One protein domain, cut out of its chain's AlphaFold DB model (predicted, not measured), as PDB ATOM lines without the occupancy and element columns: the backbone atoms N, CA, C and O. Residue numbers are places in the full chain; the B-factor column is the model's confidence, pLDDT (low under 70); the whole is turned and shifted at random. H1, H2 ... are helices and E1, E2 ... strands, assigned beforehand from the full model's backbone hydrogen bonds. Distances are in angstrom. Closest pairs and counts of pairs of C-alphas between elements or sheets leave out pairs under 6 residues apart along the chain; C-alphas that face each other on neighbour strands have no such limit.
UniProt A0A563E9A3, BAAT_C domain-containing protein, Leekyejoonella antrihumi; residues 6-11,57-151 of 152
ATOM      1  N   ILE A   6     278.511 293.233 397.183       97.38
ATOM      2  CA  ILE A   6     277.456 292.379 397.727       97.38
ATOM      3  C   ILE A   6     277.677 290.985 397.149       97.38
ATOM      4  O   ILE A   6     277.760 290.833 395.932       97.38
ATOM      5  N   ALA A   7     277.784 289.980 398.010       97.38
ATOM      6  CA  ALA A   7     278.001 288.602 397.610       97.38
ATOM      7  C   ALA A   7     276.945 287.696 398.261       97.38
ATOM      8  O   ALA A   7     276.973 287.435 399.469       97.38
ATOM      9  N   GLY A   8     275.989 287.247 397.448       97.12
ATOM     10  CA  GLY A   8     274.984 286.256 397.821       97.12
ATOM     11  C   GLY A   8     275.502 284.847 397.568       97.12
ATOM     12  O   GLY A   8     276.015 284.570 396.490       97.12
ATOM     13  N   VAL A   9     275.398 283.986 398.579       97.12
ATOM     14  CA  VAL A   9     275.921 282.610 398.618       97.12
ATOM     15  C   VAL A   9     277.321 282.468 398.003       97.12
ATOM     16  O   VAL A   9     277.517 281.665 397.095       97.12
ATOM     17  N   PRO A  10     278.314 283.243 398.479       97.69
ATOM     18  CA  PRO A  10     279.601 283.371 397.806       97.69
ATOM     19  C   PRO A  10     280.443 282.093 397.858       97.69
ATOM     20  O   PRO A  10     280.289 281.273 398.767       97.69
ATOM     21  N   SER A  11     281.428 282.017 396.958       97.25
ATOM     22  CA  SER A  11     282.645 281.219 397.128       97.25
ATOM     23  C   SER A  11     283.840 282.102 397.514       97.25
ATOM     24  O   SER A  11     283.911 283.265 397.115       97.25
ATOM     25  N   GLU A  57     290.739 290.744 400.129       96.88
ATOM     26  CA  GLU A  57     291.458 291.807 400.831       96.88
ATOM     27  C   GLU A  57     291.830 292.991 399.927       96.88
ATOM     28  O   GLU A  57     292.079 294.088 400.423       96.88
ATOM     29  N   LYS A  58     291.850 292.790 398.601       96.38
ATOM     30  CA  LYS A  58     292.124 293.845 397.611       96.38
ATOM     31  C   LYS A  58     290.879 294.650 397.224       96.38
ATOM     32  O   LYS A  58     290.979 295.562 396.406       96.38
ATOM     33  N   ILE A  59     289.707 294.325 397.774       96.06
ATOM     34  CA  ILE A  59     288.476 295.092 397.550       96.06
ATOM     35  C   ILE A  59     288.595 296.457 398.247       96.06
ATOM     36  O   ILE A  59     288.982 296.554 399.407       96.06
ATOM     37  N   HIS A  60     288.237 297.533 397.545       95.00
ATOM     38  CA  HIS A  60     288.291 298.898 398.074       95.00
ATOM     39  C   HIS A  60     286.892 299.439 398.395       95.00
ATOM     40  O   HIS A  60     286.440 300.403 397.787       95.00
ATOM     41  N   GLY A  61     286.199 298.793 399.331       95.69
ATOM     42  CA  GLY A  61     284.859 299.186 399.766       95.69
ATOM     43  C   GLY A  61     284.261 298.194 400.765       95.69
ATOM     44  O   GLY A  61     284.837 297.124 400.976       95.69
ATOM     45  N   PRO A  62     283.126 298.534 401.402       97.25
ATOM     46  CA  PRO A  62     282.444 297.651 402.340       97.25
ATOM     47  C   PRO A  62     281.897 296.392 401.658       97.25
ATOM     48  O   PRO A  62     281.626 296.388 400.454       97.25
ATOM     49  N   LEU A  63     281.722 295.324 402.441       98.00
ATOM     50  CA  LEU A  63     281.164 294.052 401.981       98.00
ATOM     51  C   LEU A  63     279.856 293.707 402.692       98.00
ATOM     52  O   LEU A  63     279.752 293.812 403.917       98.00
ATOM     53  N   LEU A  64     278.902 293.191 401.920       98.19
ATOM     54  CA  LEU A  64     277.755 292.430 402.403       98.19
ATOM     55  C   LEU A  64     277.878 290.983 401.916       98.19
ATOM     56  O   LEU A  64     277.896 290.734 400.715       98.19
ATOM     57  N   LEU A  65     277.941 290.035 402.845       98.56
ATOM     58  CA  LEU A  65     278.014 288.600 402.581       98.56
ATOM     59  C   LEU A  65     276.744 287.928 403.102       98.56
ATOM     60  O   LEU A  65     276.366 288.128 404.257       98.56
ATOM     61  N   VAL A  66     276.098 287.102 402.287       98.50
ATOM     62  CA  VAL A  66     274.911 286.333 402.692       98.50
ATOM     63  C   VAL A  66     275.146 284.869 402.370       98.50
ATOM     64  O   VAL A  66     275.498 284.548 401.243       98.50
ATOM     65  N   CYS A  67     274.932 283.966 403.322       98.44
ATOM     66  CA  CYS A  67     275.044 282.529 403.091       98.44
ATOM     67  C   CYS A  67     273.869 281.752 403.683       98.44
ATOM     68  O   CYS A  67     273.285 282.154 404.696       98.44
ATOM     69  N   GLY A  68     273.562 280.609 403.074       97.75
ATOM     70  CA  GLY A  68     272.607 279.634 403.589       97.75
ATOM     71  C   GLY A  68     273.329 278.497 404.310       97.75
ATOM     72  O   GLY A  68     274.220 277.870 403.745       97.75
ATOM     73  N   LYS A  69     272.963 278.194 405.562       97.56
ATOM     74  CA  LYS A  69     273.542 277.040 406.283       97.56
ATOM     75  C   LYS A  69     273.083 275.692 405.723       97.56
ATOM     76  O   LYS A  69     273.707 274.683 406.022       97.56
ATOM     77  N   MET A  70     272.003 275.681 404.948       96.31
ATOM     78  CA  MET A  70     271.480 274.506 404.254       96.31
ATOM     79  C   MET A  70     271.691 274.615 402.738       96.31
ATOM     80  O   MET A  70     270.900 274.065 401.978       96.31
ATOM     81  N   ASP A  71     272.691 275.377 402.289       96.12
ATOM     82  CA  ASP A  71     273.064 275.452 400.876       96.12
ATOM     83  C   ASP A  71     273.518 274.072 400.389       96.12
ATOM     84  O   ASP A  71     274.471 273.500 400.919       96.12
ATOM     85  N   ALA A  72     272.780 273.519 399.426       94.06
ATOM     86  CA  ALA A  72     273.036 272.192 398.873       94.06
ATOM     87  C   ALA A  72     273.857 272.227 397.572       94.06
ATOM     88  O   ALA A  72     274.210 271.169 397.057       94.06
ATOM     89  N   VAL A  73     274.179 273.418 397.049       92.62
ATOM     90  CA  VAL A  73     275.011 273.576 395.844       92.62
ATOM     91  C   VAL A  73     276.486 273.594 396.226       92.62
ATOM     92  O   VAL A  73     277.302 272.900 395.617       92.62
ATOM     93  N   TRP A  74     276.833 274.375 397.250       94.19
ATOM     94  CA  TRP A  74     278.192 274.467 397.780       94.19
ATOM     95  C   TRP A  74     278.196 274.991 399.227       94.19
ATOM     96  O   TRP A  74     277.182 275.508 399.701       94.19
ATOM     97  N   PRO A  75     279.315 274.908 399.971       96.81
ATOM     98  CA  PRO A  75     279.336 275.324 401.371       96.81
ATOM     99  C   PRO A  75     279.488 276.852 401.521       96.81
ATOM    100  O   PRO A  75     280.480 277.352 402.057       96.81
ATOM    101  N   SER A  76     278.478 277.626 401.100       98.12
ATOM    102  CA  SER A  76     278.534 279.102 401.070       98.12
ATOM    103  C   SER A  76     278.847 279.749 402.424       98.12
ATOM    104  O   SER A  76     279.515 280.785 402.487       98.12
ATOM    105  N   CYS A  77     278.430 279.148 403.544       98.38
ATOM    106  CA  CYS A  77     278.787 279.657 404.873       98.38
ATOM    107  C   CYS A  77     280.228 279.344 405.305       98.38
ATOM    108  O   CYS A  77     280.795 280.117 406.086       98.38
ATOM    109  N   ALA A  78     280.834 278.265 404.803       98.31
ATOM    110  CA  ALA A  78     282.261 278.007 405.002       98.31
ATOM    111  C   ALA A  78     283.084 279.026 404.205       98.31
ATOM    112  O   ALA A  78     283.930 279.711 404.776       98.31
ATOM    113  N   TYR A  79     282.722 279.244 402.939       98.56
ATOM    114  CA  TYR A  79     283.306 280.283 402.092       98.56
ATOM    115  C   TYR A  79     283.184 281.686 402.697       98.56
ATOM    116  O   TYR A  79     284.172 282.407 402.794       98.56
ATOM    117  N   THR A  80     282.003 282.054 403.202       98.62
ATOM    118  CA  THR A  80     281.799 283.331 403.913       98.62
ATOM    119  C   THR A  80     282.738 283.468 405.112       98.62
ATOM    120  O   THR A  80     283.297 284.537 405.346       98.62
ATOM    121  N   THR A  81     282.941 282.386 405.866       98.56
ATOM    122  CA  THR A  81     283.840 282.394 407.028       98.56
ATOM    123  C   THR A  81     285.299 282.581 406.606       98.56
ATOM    124  O   THR A  81     285.999 283.374 407.229       98.56
ATOM    125  N   ALA A  82     285.742 281.935 405.525       98.50
ATOM    126  CA  ALA A  82     287.093 282.116 404.994       98.50
ATOM    127  C   ALA A  82     287.332 283.523 404.429       98.50
ATOM    128  O   ALA A  82     288.391 284.101 404.665       98.50
ATOM    129  N   ILE A  83     286.331 284.124 403.772       98.62
ATOM    130  CA  ILE A  83     286.383 285.534 403.348       98.62
ATOM    131  C   ILE A  83     286.615 286.442 404.563       98.62
ATOM    132  O   ILE A  83     287.539 287.256 404.547       98.62
ATOM    133  N   GLN A  84     285.830 286.273 405.636       98.44
ATOM    134  CA  GLN A  84     285.989 287.063 406.863       98.44
ATOM    135  C   GLN A  84     287.363 286.845 407.518       98.44
ATOM    136  O   GLN A  84     288.004 287.815 407.915       98.44
ATOM    137  N   ALA A  85     287.833 285.597 407.600       98.31
ATOM    138  CA  ALA A  85     289.135 285.269 408.179       98.31
ATOM    139  C   ALA A  85     290.287 285.914 407.391       98.31
ATOM    140  O   ALA A  85     291.174 286.532 407.979       98.31
ATOM    141  N   ARG A  86     290.239 285.856 406.055       98.12
ATOM    142  CA  ARG A  86     291.229 286.497 405.183       98.12
ATOM    143  C   ARG A  86     291.221 288.015 405.350       98.12
ATOM    144  O   ARG A  86     292.274 288.630 405.491       98.12
ATOM    145  N   GLN A  87     290.044 288.631 405.410       97.69
ATOM    146  CA  GLN A  87     289.927 290.067 405.666       97.69
ATOM    147  C   GLN A  87     290.522 290.471 407.019       97.69
ATOM    148  O   GLN A  87     291.243 291.465 407.094       97.69
ATOM    149  N   GLN A  88     290.274 289.690 408.071       97.69
ATOM    150  CA  GLN A  88     290.874 289.916 409.387       97.69
ATOM    151  C   GLN A  88     292.403 289.798 409.340       97.69
ATOM    152  O   GLN A  88     293.092 290.699 409.814       97.69
ATOM    153  N   ALA A  89     292.930 288.740 408.716       98.12
ATOM    154  CA  ALA A  89     294.368 288.496 408.591       98.12
ATOM    155  C   ALA A  89     295.108 289.598 407.810       98.12
ATOM    156  O   ALA A  89     296.274 289.874 408.081       98.12
ATOM    157  N   HIS A  90     294.429 290.250 406.864       98.19
ATOM    158  CA  HIS A  90     294.989 291.326 406.043       98.19
ATOM    159  C   HIS A  90     294.602 292.738 406.515       98.19
ATOM    160  O   HIS A  90     294.778 293.700 405.766       98.19
ATOM    161  N   HIS A  91     294.083 292.882 407.741       97.56
ATOM    162  CA  HIS A  91     293.681 294.171 408.320       97.56
ATOM    163  C   HIS A  91     292.743 294.975 407.405       97.56
ATOM    164  O   HIS A  91     292.922 296.175 407.179       97.56
ATOM    165  N   PHE A  92     291.748 294.291 406.836       97.69
ATOM    166  CA  PHE A  92     290.777 294.896 405.938       97.69
ATOM    167  C   PHE A  92     290.069 296.076 406.612       97.69
ATOM    168  O   PHE A  92     289.549 295.974 407.720       97.69
ATOM    169  N   ARG A  93     290.078 297.218 405.928       96.44
ATOM    170  CA  ARG A  93     289.772 298.539 406.506       96.44
ATOM    171  C   ARG A  93     288.321 298.973 406.327       96.44
ATOM    172  O   ARG A  93     287.916 299.980 406.899       96.44
ATOM    173  N   TYR A  94     287.549 298.238 405.534       96.56
ATOM    174  CA  TYR A  94     286.154 298.563 405.261       96.56
ATOM    175  C   TYR A  94     285.209 297.668 406.071       96.56
ATOM    176  O   TYR A  94     285.556 296.522 406.362       96.56
ATOM    177  N   PRO A  95     284.002 298.155 406.411       96.50
ATOM    178  CA  PRO A  95     282.997 297.353 407.099       96.50
ATOM    179  C   PRO A  95     282.646 296.064 406.349       96.50
ATOM    180  O   PRO A  95     282.465 296.067 405.131       96.50
ATOM    181  N   VAL A  96     282.484 294.974 407.098       97.75
ATOM    182  CA  VAL A  96     282.058 293.670 406.575       97.75
ATOM    183  C   VAL A  96     280.829 293.223 407.351       97.75
ATOM    184  O   VAL A  96     280.899 292.973 408.553       97.75
ATOM    185  N   THR A  97     279.700 293.103 406.660       97.69
ATOM    186  CA  THR A  97     278.459 292.549 407.209       97.69
ATOM    187  C   THR A  97     278.271 291.142 406.668       97.69
ATOM    188  O   THR A  97     278.250 290.957 405.457       97.69
ATOM    189  N   ALA A  98     278.109 290.151 407.545       97.88
ATOM    190  CA  ALA A  98     277.866 288.768 407.145       97.88
ATOM    191  C   ALA A  98     276.573 288.228 407.769       97.88
ATOM    192  O   ALA A  98     276.419 288.230 408.991       97.88
ATOM    193  N   LEU A  99     275.660 287.725 406.936       98.00
ATOM    194  CA  LEU A  99     274.423 287.070 407.350       98.00
ATOM    195  C   LEU A  99     274.522 285.566 407.100       98.00
ATOM    196  O   LEU A  99     274.622 285.120 405.960       98.00
ATOM    197  N   LYS A 100     274.448 284.779 408.178       97.94
ATOM    198  CA  LYS A 100     274.385 283.311 408.123       97.94
ATOM    199  C   LYS A 100     272.953 282.855 408.387       97.94
ATOM    200  O   LYS A 100     272.486 282.912 409.525       97.94
ATOM    201  N   LEU A 101     272.253 282.414 407.349       97.31
ATOM    202  CA  LEU A 101     270.826 282.099 407.397       97.31
ATOM    203  C   LEU A 101     270.625 280.608 407.737       97.31
ATOM    204  O   LEU A 101     270.972 279.750 406.927       97.31
ATOM    205  N   PRO A 102     270.100 280.259 408.929       96.12
ATOM    206  CA  PRO A 102     270.205 278.899 409.467       96.12
ATOM    207  C   PRO A 102     269.405 277.841 408.702       96.12
ATOM    208  O   PRO A 102     269.868 276.715 408.587       96.12
ATOM    209  N   ASN A 103     268.240 278.205 408.164       94.56
ATOM    210  CA  ASN A 103     267.326 277.268 407.498       94.56
ATOM    211  C   ASN A 103     267.216 277.523 405.987       94.56
ATOM    212  O   ASN A 103     266.271 277.050 405.350       94.56
ATOM    213  N   ALA A 104     268.125 278.335 405.447       94.44
ATOM    214  CA  ALA A 104     268.108 278.765 404.059       94.44
ATOM    215  C   ALA A 104     269.194 278.040 403.254       94.44
ATOM    216  O   ALA A 104     270.254 277.712 403.794       94.44
ATOM    217  N   GLY A 105     268.899 277.784 401.987       94.12
ATOM    218  CA  GLY A 105     269.782 277.179 401.004       94.12
ATOM    219  C   GLY A 105     270.343 278.199 400.022       94.12
ATOM    220  O   GLY A 105     270.438 279.389 400.323       94.12
ATOM    221  N   HIS A 106     270.700 277.723 398.834       94.00
ATOM    222  CA  HIS A 106     271.420 278.488 397.824       94.00
ATOM    223  C   HIS A 106     270.656 279.736 397.351       94.00
ATOM    224  O   HIS A 106     271.218 280.821 397.217       94.00
ATOM    225  N   TYR A 107     269.337 279.624 397.175       88.25
ATOM    226  CA  TYR A 107     268.521 280.744 396.692       88.25
ATOM    227  C   TYR A 107     268.421 281.913 397.670       88.25
ATOM    228  O   TYR A 107     268.081 283.011 397.255       88.25
ATOM    229  N   ALA A 108     268.813 281.744 398.934       86.88
ATOM    230  CA  ALA A 108     268.863 282.855 399.879       86.88
ATOM    231  C   ALA A 108     269.816 283.986 399.441       86.88
ATOM    232  O   ALA A 108     269.688 285.120 399.905       86.88
ATOM    233  N   GLY A 109     270.772 283.679 398.558       85.56
ATOM    234  CA  GLY A 109     271.673 284.659 397.960       85.56
ATOM    235  C   GLY A 109     271.049 285.525 396.863       85.56
ATOM    236  O   GLY A 109     271.687 286.501 396.484       85.56
ATOM    237  N   SER A 110     269.832 285.222 396.388       85.94
ATOM    238  CA  SER A 110     269.091 286.088 395.454       85.94
ATOM    239  C   SER A 110     268.799 287.455 396.082       85.94
ATOM    240  O   SER A 110     268.829 288.479 395.409       85.94
ATOM    241  N   MET A 111     268.556 287.473 397.401       88.75
ATOM    242  CA  MET A 111     268.108 288.651 398.153       88.75
ATOM    243  C   MET A 111     266.834 289.285 397.560       88.75
ATOM    244  O   MET A 111     266.557 290.467 397.775       88.75
ATOM    245  N   GLU A 112     266.053 288.502 396.812       83.44
ATOM    246  CA  GLU A 112     264.797 288.923 396.200       83.44
ATOM    247  C   GLU A 112     263.657 288.699 397.193       83.44
ATOM    248  O   GLU A 112     263.131 287.596 397.349       83.44
ATOM    249  N   ALA A 113     263.267 289.753 397.912       76.94
ATOM    250  CA  ALA A 113     262.110 289.660 398.786       76.94
ATOM    251  C   ALA A 113     260.815 289.510 397.968       76.94
ATOM    252  O   ALA A 113     260.643 290.122 396.916       76.94
ATOM    253  N   TYR A 114     259.871 288.738 398.516       68.38
ATOM    254  CA  TYR A 114     258.491 288.611 398.025       68.38
ATOM    255  C   TYR A 114     258.308 287.887 396.683       68.38
ATOM    256  O   TYR A 114     257.234 287.973 396.084       68.38
ATOM    257  N   TYR A 115     259.293 287.105 396.236       69.25
ATOM    258  CA  TYR A 115     259.106 286.225 395.088       69.25
ATOM    259  C   TYR A 115     258.117 285.089 395.418       69.25
ATOM    260  O   TYR A 115     258.220 284.411 396.449       69.25
ATOM    261  N   SER A 116     257.128 284.865 394.544       66.25
ATOM    262  CA  SER A 116     256.159 283.772 394.692       66.25
ATOM    263  C   SER A 116     256.791 282.450 394.252       66.25
ATOM    264  O   SER A 116     256.499 281.911 393.188       66.25
ATOM    265  N   ALA A 117     257.703 281.932 395.072       68.12
ATOM    266  CA  ALA A 117     258.273 280.611 394.875       68.12
ATOM    267  C   ALA A 117     257.409 279.533 395.542       68.12
ATOM    268  O   ALA A 117     257.038 279.608 396.725       68.12
ATOM    269  N   THR A 118     257.120 278.491 394.768       67.56
ATOM    270  CA  THR A 118     256.574 277.227 395.259       67.56
ATOM    271  C   THR A 118     257.685 276.384 395.894       67.56
ATOM    272  O   THR A 118     258.874 276.616 395.675       67.56
ATOM    273  N   ALA A 119     257.317 275.349 396.656       63.34
ATOM    274  CA  ALA A 119     258.296 274.390 397.175       63.34
ATOM    275  C   ALA A 119     259.122 273.721 396.056       63.34
ATOM    276  O   ALA A 119     260.292 273.421 396.259       63.34
ATOM    277  N   SER A 120     258.540 273.542 394.863       65.62
ATOM    278  CA  SER A 120     259.240 272.981 393.701       65.62
ATOM    279  C   SER A 120     260.322 273.908 393.137       65.62
ATOM    280  O   SER A 120     261.279 273.411 392.551       65.62
ATOM    281  N   PHE A 121     260.199 275.229 393.319       66.75
ATOM    282  CA  PHE A 121     261.222 276.199 392.917       66.75
ATOM    283  C   PHE A 121     262.464 276.102 393.812       66.75
ATOM    284  O   PHE A 121     263.580 275.968 393.316       66.75
ATOM    285  N   TYR A 122     262.271 276.035 395.135       62.91
ATOM    286  CA  TYR A 122     263.346 275.753 396.096       62.91
ATOM    287  C   TYR A 122     263.711 274.266 396.140       62.91
ATOM    288  O   TYR A 122     263.914 273.727 397.223       62.91
ATOM    289  N   SER A 123     263.737 273.603 394.978       63.47
ATOM    290  CA  SER A 123     264.037 272.178 394.824       63.47
ATOM    291  C   SER A 123     265.117 271.695 395.801       63.47
ATOM    292  O   SER A 123     266.037 272.444 396.139       63.47
ATOM    293  N   ASN A 124     265.068 270.418 396.199       64.81
ATOM    294  CA  ASN A 124     266.075 269.827 397.093       64.81
ATOM    295  C   ASN A 124     267.530 270.094 396.647       64.81
ATOM    296  O   ASN A 124     268.421 270.087 397.489       64.81
ATOM    297  N   ALA A 125     267.772 270.371 395.358       79.31
ATOM    298  CA  ALA A 125     269.086 270.699 394.806       79.31
ATOM    299  C   ALA A 125     269.674 272.041 395.291       79.31
ATOM    300  O   ALA A 125     270.890 272.185 395.315       79.31
ATOM    301  N   ALA A 126     268.849 273.013 395.689       87.25
ATOM    302  CA  ALA A 126     269.323 274.277 396.266       87.25
ATOM    303  C   ALA A 126     269.376 274.244 397.801       87.25
ATOM    304  O   ALA A 126     270.094 275.030 398.421       87.25
ATOM    305  N   GLY A 127     268.630 273.324 398.414       92.00
ATOM    306  CA  GLY A 127     268.547 273.162 399.858       92.00
ATOM    307  C   GLY A 127     267.745 274.260 400.568       92.00
ATOM    308  O   GLY A 127     267.096 275.119 399.963       92.00
ATOM    309  N   GLY A 128     267.786 274.215 401.898       91.31
ATOM    310  CA  GLY A 128     266.915 275.011 402.762       91.31
ATOM    311  C   GLY A 128     265.488 274.472 402.852       91.31
ATOM    312  O   GLY A 128     265.074 273.563 402.136       91.31
ATOM    313  N   THR A 129     264.718 275.041 403.773       89.56
ATOM    314  CA  THR A 129     263.270 274.803 403.861       89.56
ATOM    315  C   THR A 129     262.525 275.923 403.136       89.56
ATOM    316  O   THR A 129     263.031 277.040 403.070       89.56
ATOM    317  N   LEU A 130     261.299 275.682 402.653       85.69
ATOM    318  CA  LEU A 130     260.480 276.731 402.022       85.69
ATOM    319  C   LEU A 130     260.376 277.987 402.906       85.69
ATOM    320  O   LEU A 130     260.629 279.102 402.453       85.69
ATOM    321  N   THR A 131     260.032 277.802 404.182       88.31
ATOM    322  CA  THR A 131     259.925 278.898 405.153       88.31
ATOM    323  C   THR A 131     261.281 279.544 405.427       88.31
ATOM    324  O   THR A 131     261.369 280.768 405.497       88.31
ATOM    325  N   GLY A 132     262.344 278.746 405.558       90.69
ATOM    326  CA  GLY A 132     263.695 279.240 405.812       90.69
ATOM    327  C   GLY A 132     264.267 280.062 404.659       90.69
ATOM    328  O   GLY A 132     264.871 281.101 404.914       90.69
ATOM    329  N   ASN A 133     264.015 279.656 403.413       89.94
ATOM    330  CA  ASN A 133     264.390 280.415 402.222       89.94
ATOM    331  C   ASN A 133     263.622 281.736 402.147       89.94
ATOM    332  O   ASN A 133     264.256 282.784 402.110       89.94
ATOM    333  N   LYS A 134     262.288 281.714 402.277       88.38
ATOM    334  CA  LYS A 134     261.464 282.938 402.269       88.38
ATOM    335  C   LYS A 134     261.873 283.938 403.352       88.38
ATOM    336  O   LYS A 134     262.028 285.127 403.090       88.38
ATOM    337  N   GLN A 135     262.065 283.466 404.585       90.62
ATOM    338  CA  GLN A 135     262.534 284.319 405.683       90.62
ATOM    339  C   GLN A 135     263.972 284.800 405.460       90.62
ATOM    340  O   GLN A 135     264.317 285.913 405.856       90.62
ATOM    341  N   GLY A 136     264.815 283.956 404.866       92.56
ATOM    342  CA  GLY A 136     266.193 284.270 404.523       92.56
ATOM    343  C   GLY A 136     266.295 285.391 403.495       92.56
ATOM    344  O   GLY A 136     267.012 286.355 403.739       92.56
ATOM    345  N   GLU A 137     265.528 285.303 402.410       90.50
ATOM    346  CA  GLU A 137     265.477 286.308 401.343       90.50
ATOM    347  C   GLU A 137     264.985 287.660 401.861       90.50
ATOM    348  O   GLU A 137     265.625 288.667 401.585       90.50
ATOM    349  N   VAL A 138     263.935 287.699 402.694       92.50
ATOM    350  CA  VAL A 138     263.480 288.954 403.326       92.50
ATOM    351  C   VAL A 138     264.589 289.578 404.181       92.50
ATOM    352  O   VAL A 138     264.890 290.760 404.039       92.50
ATOM    353  N   LYS A 139     265.262 288.787 405.029       95.31
ATOM    354  CA  LYS A 139     266.373 289.291 405.862       95.31
ATOM    355  C   LYS A 139     267.559 289.770 405.024       95.31
ATOM    356  O   LYS A 139     268.182 290.774 405.369       95.31
ATOM    357  N   ALA A 140     267.894 289.042 403.963       95.88
ATOM    358  CA  ALA A 140     268.970 289.401 403.049       95.88
ATOM    359  C   ALA A 140     268.634 290.681 402.270       95.88
ATOM    360  O   ALA A 140     269.489 291.552 402.138       95.88
ATOM    361  N   HIS A 141     267.381 290.836 401.844       95.94
ATOM    362  CA  HIS A 141     266.879 292.034 401.179       95.94
ATOM    363  C   HIS A 141     266.936 293.265 402.091       95.94
ATOM    364  O   HIS A 141     267.459 294.305 401.697       95.94
ATOM    365  N   ASP A 142     266.498 293.144 403.346       96.06
ATOM    366  CA  ASP A 142     266.613 294.228 404.326       96.06
ATOM    367  C   ASP A 142     268.075 294.651 404.536       96.06
ATOM    368  O   ASP A 142     268.382 295.842 404.656       96.06
ATOM    369  N   ALA A 143     268.996 293.682 404.585       96.69
ATOM    370  CA  ALA A 143     270.426 293.951 404.700       96.69
ATOM    371  C   ALA A 143     270.991 294.622 403.441       96.69
ATOM    372  O   ALA A 143     271.780 295.557 403.562       96.69
ATOM    373  N   LEU A 144     270.553 294.197 402.253       96.44
ATOM    374  CA  LEU A 144     270.892 294.813 400.972       96.44
ATOM    375  C   LEU A 144     270.467 296.285 400.935       96.44
ATOM    376  O   LEU A 144     271.291 297.151 400.641       96.44
ATOM    377  N   LEU A 145     269.216 296.594 401.284       95.88
ATOM    378  CA  LEU A 145     268.721 297.974 401.285       95.88
ATOM    379  C   LEU A 145     269.496 298.856 402.270       95.88
ATOM    380  O   LEU A 145     269.915 299.955 401.903       95.88
ATOM    381  N   LYS A 146     269.755 298.363 403.489       96.44
ATOM    382  CA  LYS A 146     270.583 299.066 404.485       96.44
ATOM    383  C   LYS A 146     272.005 299.299 403.981       96.44
ATOM    384  O   LYS A 146     272.536 300.397 404.137       96.44
ATOM    385  N   PHE A 147     272.609 298.287 403.357       96.62
ATOM    386  CA  PHE A 147     273.947 298.387 402.786       96.62
ATOM    387  C   PHE A 147     274.007 299.483 401.718       96.62
ATOM    388  O   PHE A 147     274.880 300.344 401.796       96.62
ATOM    389  N   LEU A 148     273.058 299.497 400.776       95.25
ATOM    390  CA  LEU A 148     272.988 300.491 399.700       95.25
ATOM    391  C   LEU A 148     272.728 301.910 400.218       95.25
ATOM    392  O   LEU A 148     273.321 302.863 399.720       95.25
ATOM    393  N   GLN A 149     271.864 302.069 401.224       95.44
ATOM    394  CA  GLN A 149     271.597 303.369 401.850       95.44
ATOM    395  C   GLN A 149     272.843 303.960 402.518       95.44
ATOM    396  O   GLN A 149     273.017 305.175 402.490       95.44
ATOM    397  N   ALA A 150     273.718 303.114 403.064       93.19
ATOM    398  CA  ALA A 150     274.966 303.535 403.691       93.19
ATOM    399  C   ALA A 150     276.077 303.924 402.691       93.19
ATOM    400  O   ALA A 150     277.118 304.399 403.131       93.19
ATOM    401  N   GLN A 151     275.882 303.721 401.377       86.81
ATOM    402  CA  GLN A 151     276.862 304.089 400.335       86.81
ATOM    403  C   GLN A 151     276.563 305.436 399.662       86.81
ATOM    404  O   GLN A 151     277.132 305.733 398.609       86.81
TER     405      GLN A 151
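Overview. This is residues 6 to 11 and 57 to 151 of the 152 residues of the protein "BAAT_C domain-containing protein" of Leekyejoonella antrihumi (UniProt A0A563E9A3). A three-stranded parallel sheet, order E1 E2 E3, lies between helices H1 and H3 in three layers, one helix over each face; short H2 sits beside the strands. The 101 printed residues run E1 E2 H1 E3 H2 H3, mixed in class. The whole is compact, radius of gyration of the C-alphas 13.6 A, spanning 42 by 28 by 16 A.

Along the chain. Find C-alpha 6 at (277.456, 292.379, 397.727), where E1, residues 6 to 8, begins. Next come E2, 63 to 68, 16.8 A; H1, 76 to 89, 19.9 A; E3, 96 to 101, 16.1 A; H2, 106 to 110; and H3, 130 to 149, 28.9 A, ending at (271.597, 303.369, 401.850).

Arrangement. Look for N 7 and O 64, 2.8 A, between E1 and E2, and N 65 and O 97, 2.8 A, between E2 and E3. E2, H1, E3 form a strand-helix-strand unit, parallel neighbours with a helix between, its crossover right-handed. H1, height 9.7 A over the sheet, and H3, 9.2 A, are on opposite faces, along the strands. H2 is only just at the sheet's level, 3.6 A, and touches residues 133 to 140 of H3, closest C-alphas Ala 108 and Glu 137, 5.1 A. Every O i to N i+4 pair is within hydrogen-bond range in H1 and H3; H2 has 0 of 1, but 2 of 2 O i to N i+3.

Size, cuts and confidence. Residues 12 to 56 are cut out, a 14.3 A gap between C-alphas 11 and 57. The link H2 to H3 is long; within it, residues 114 to 124 have pLDDT under 70.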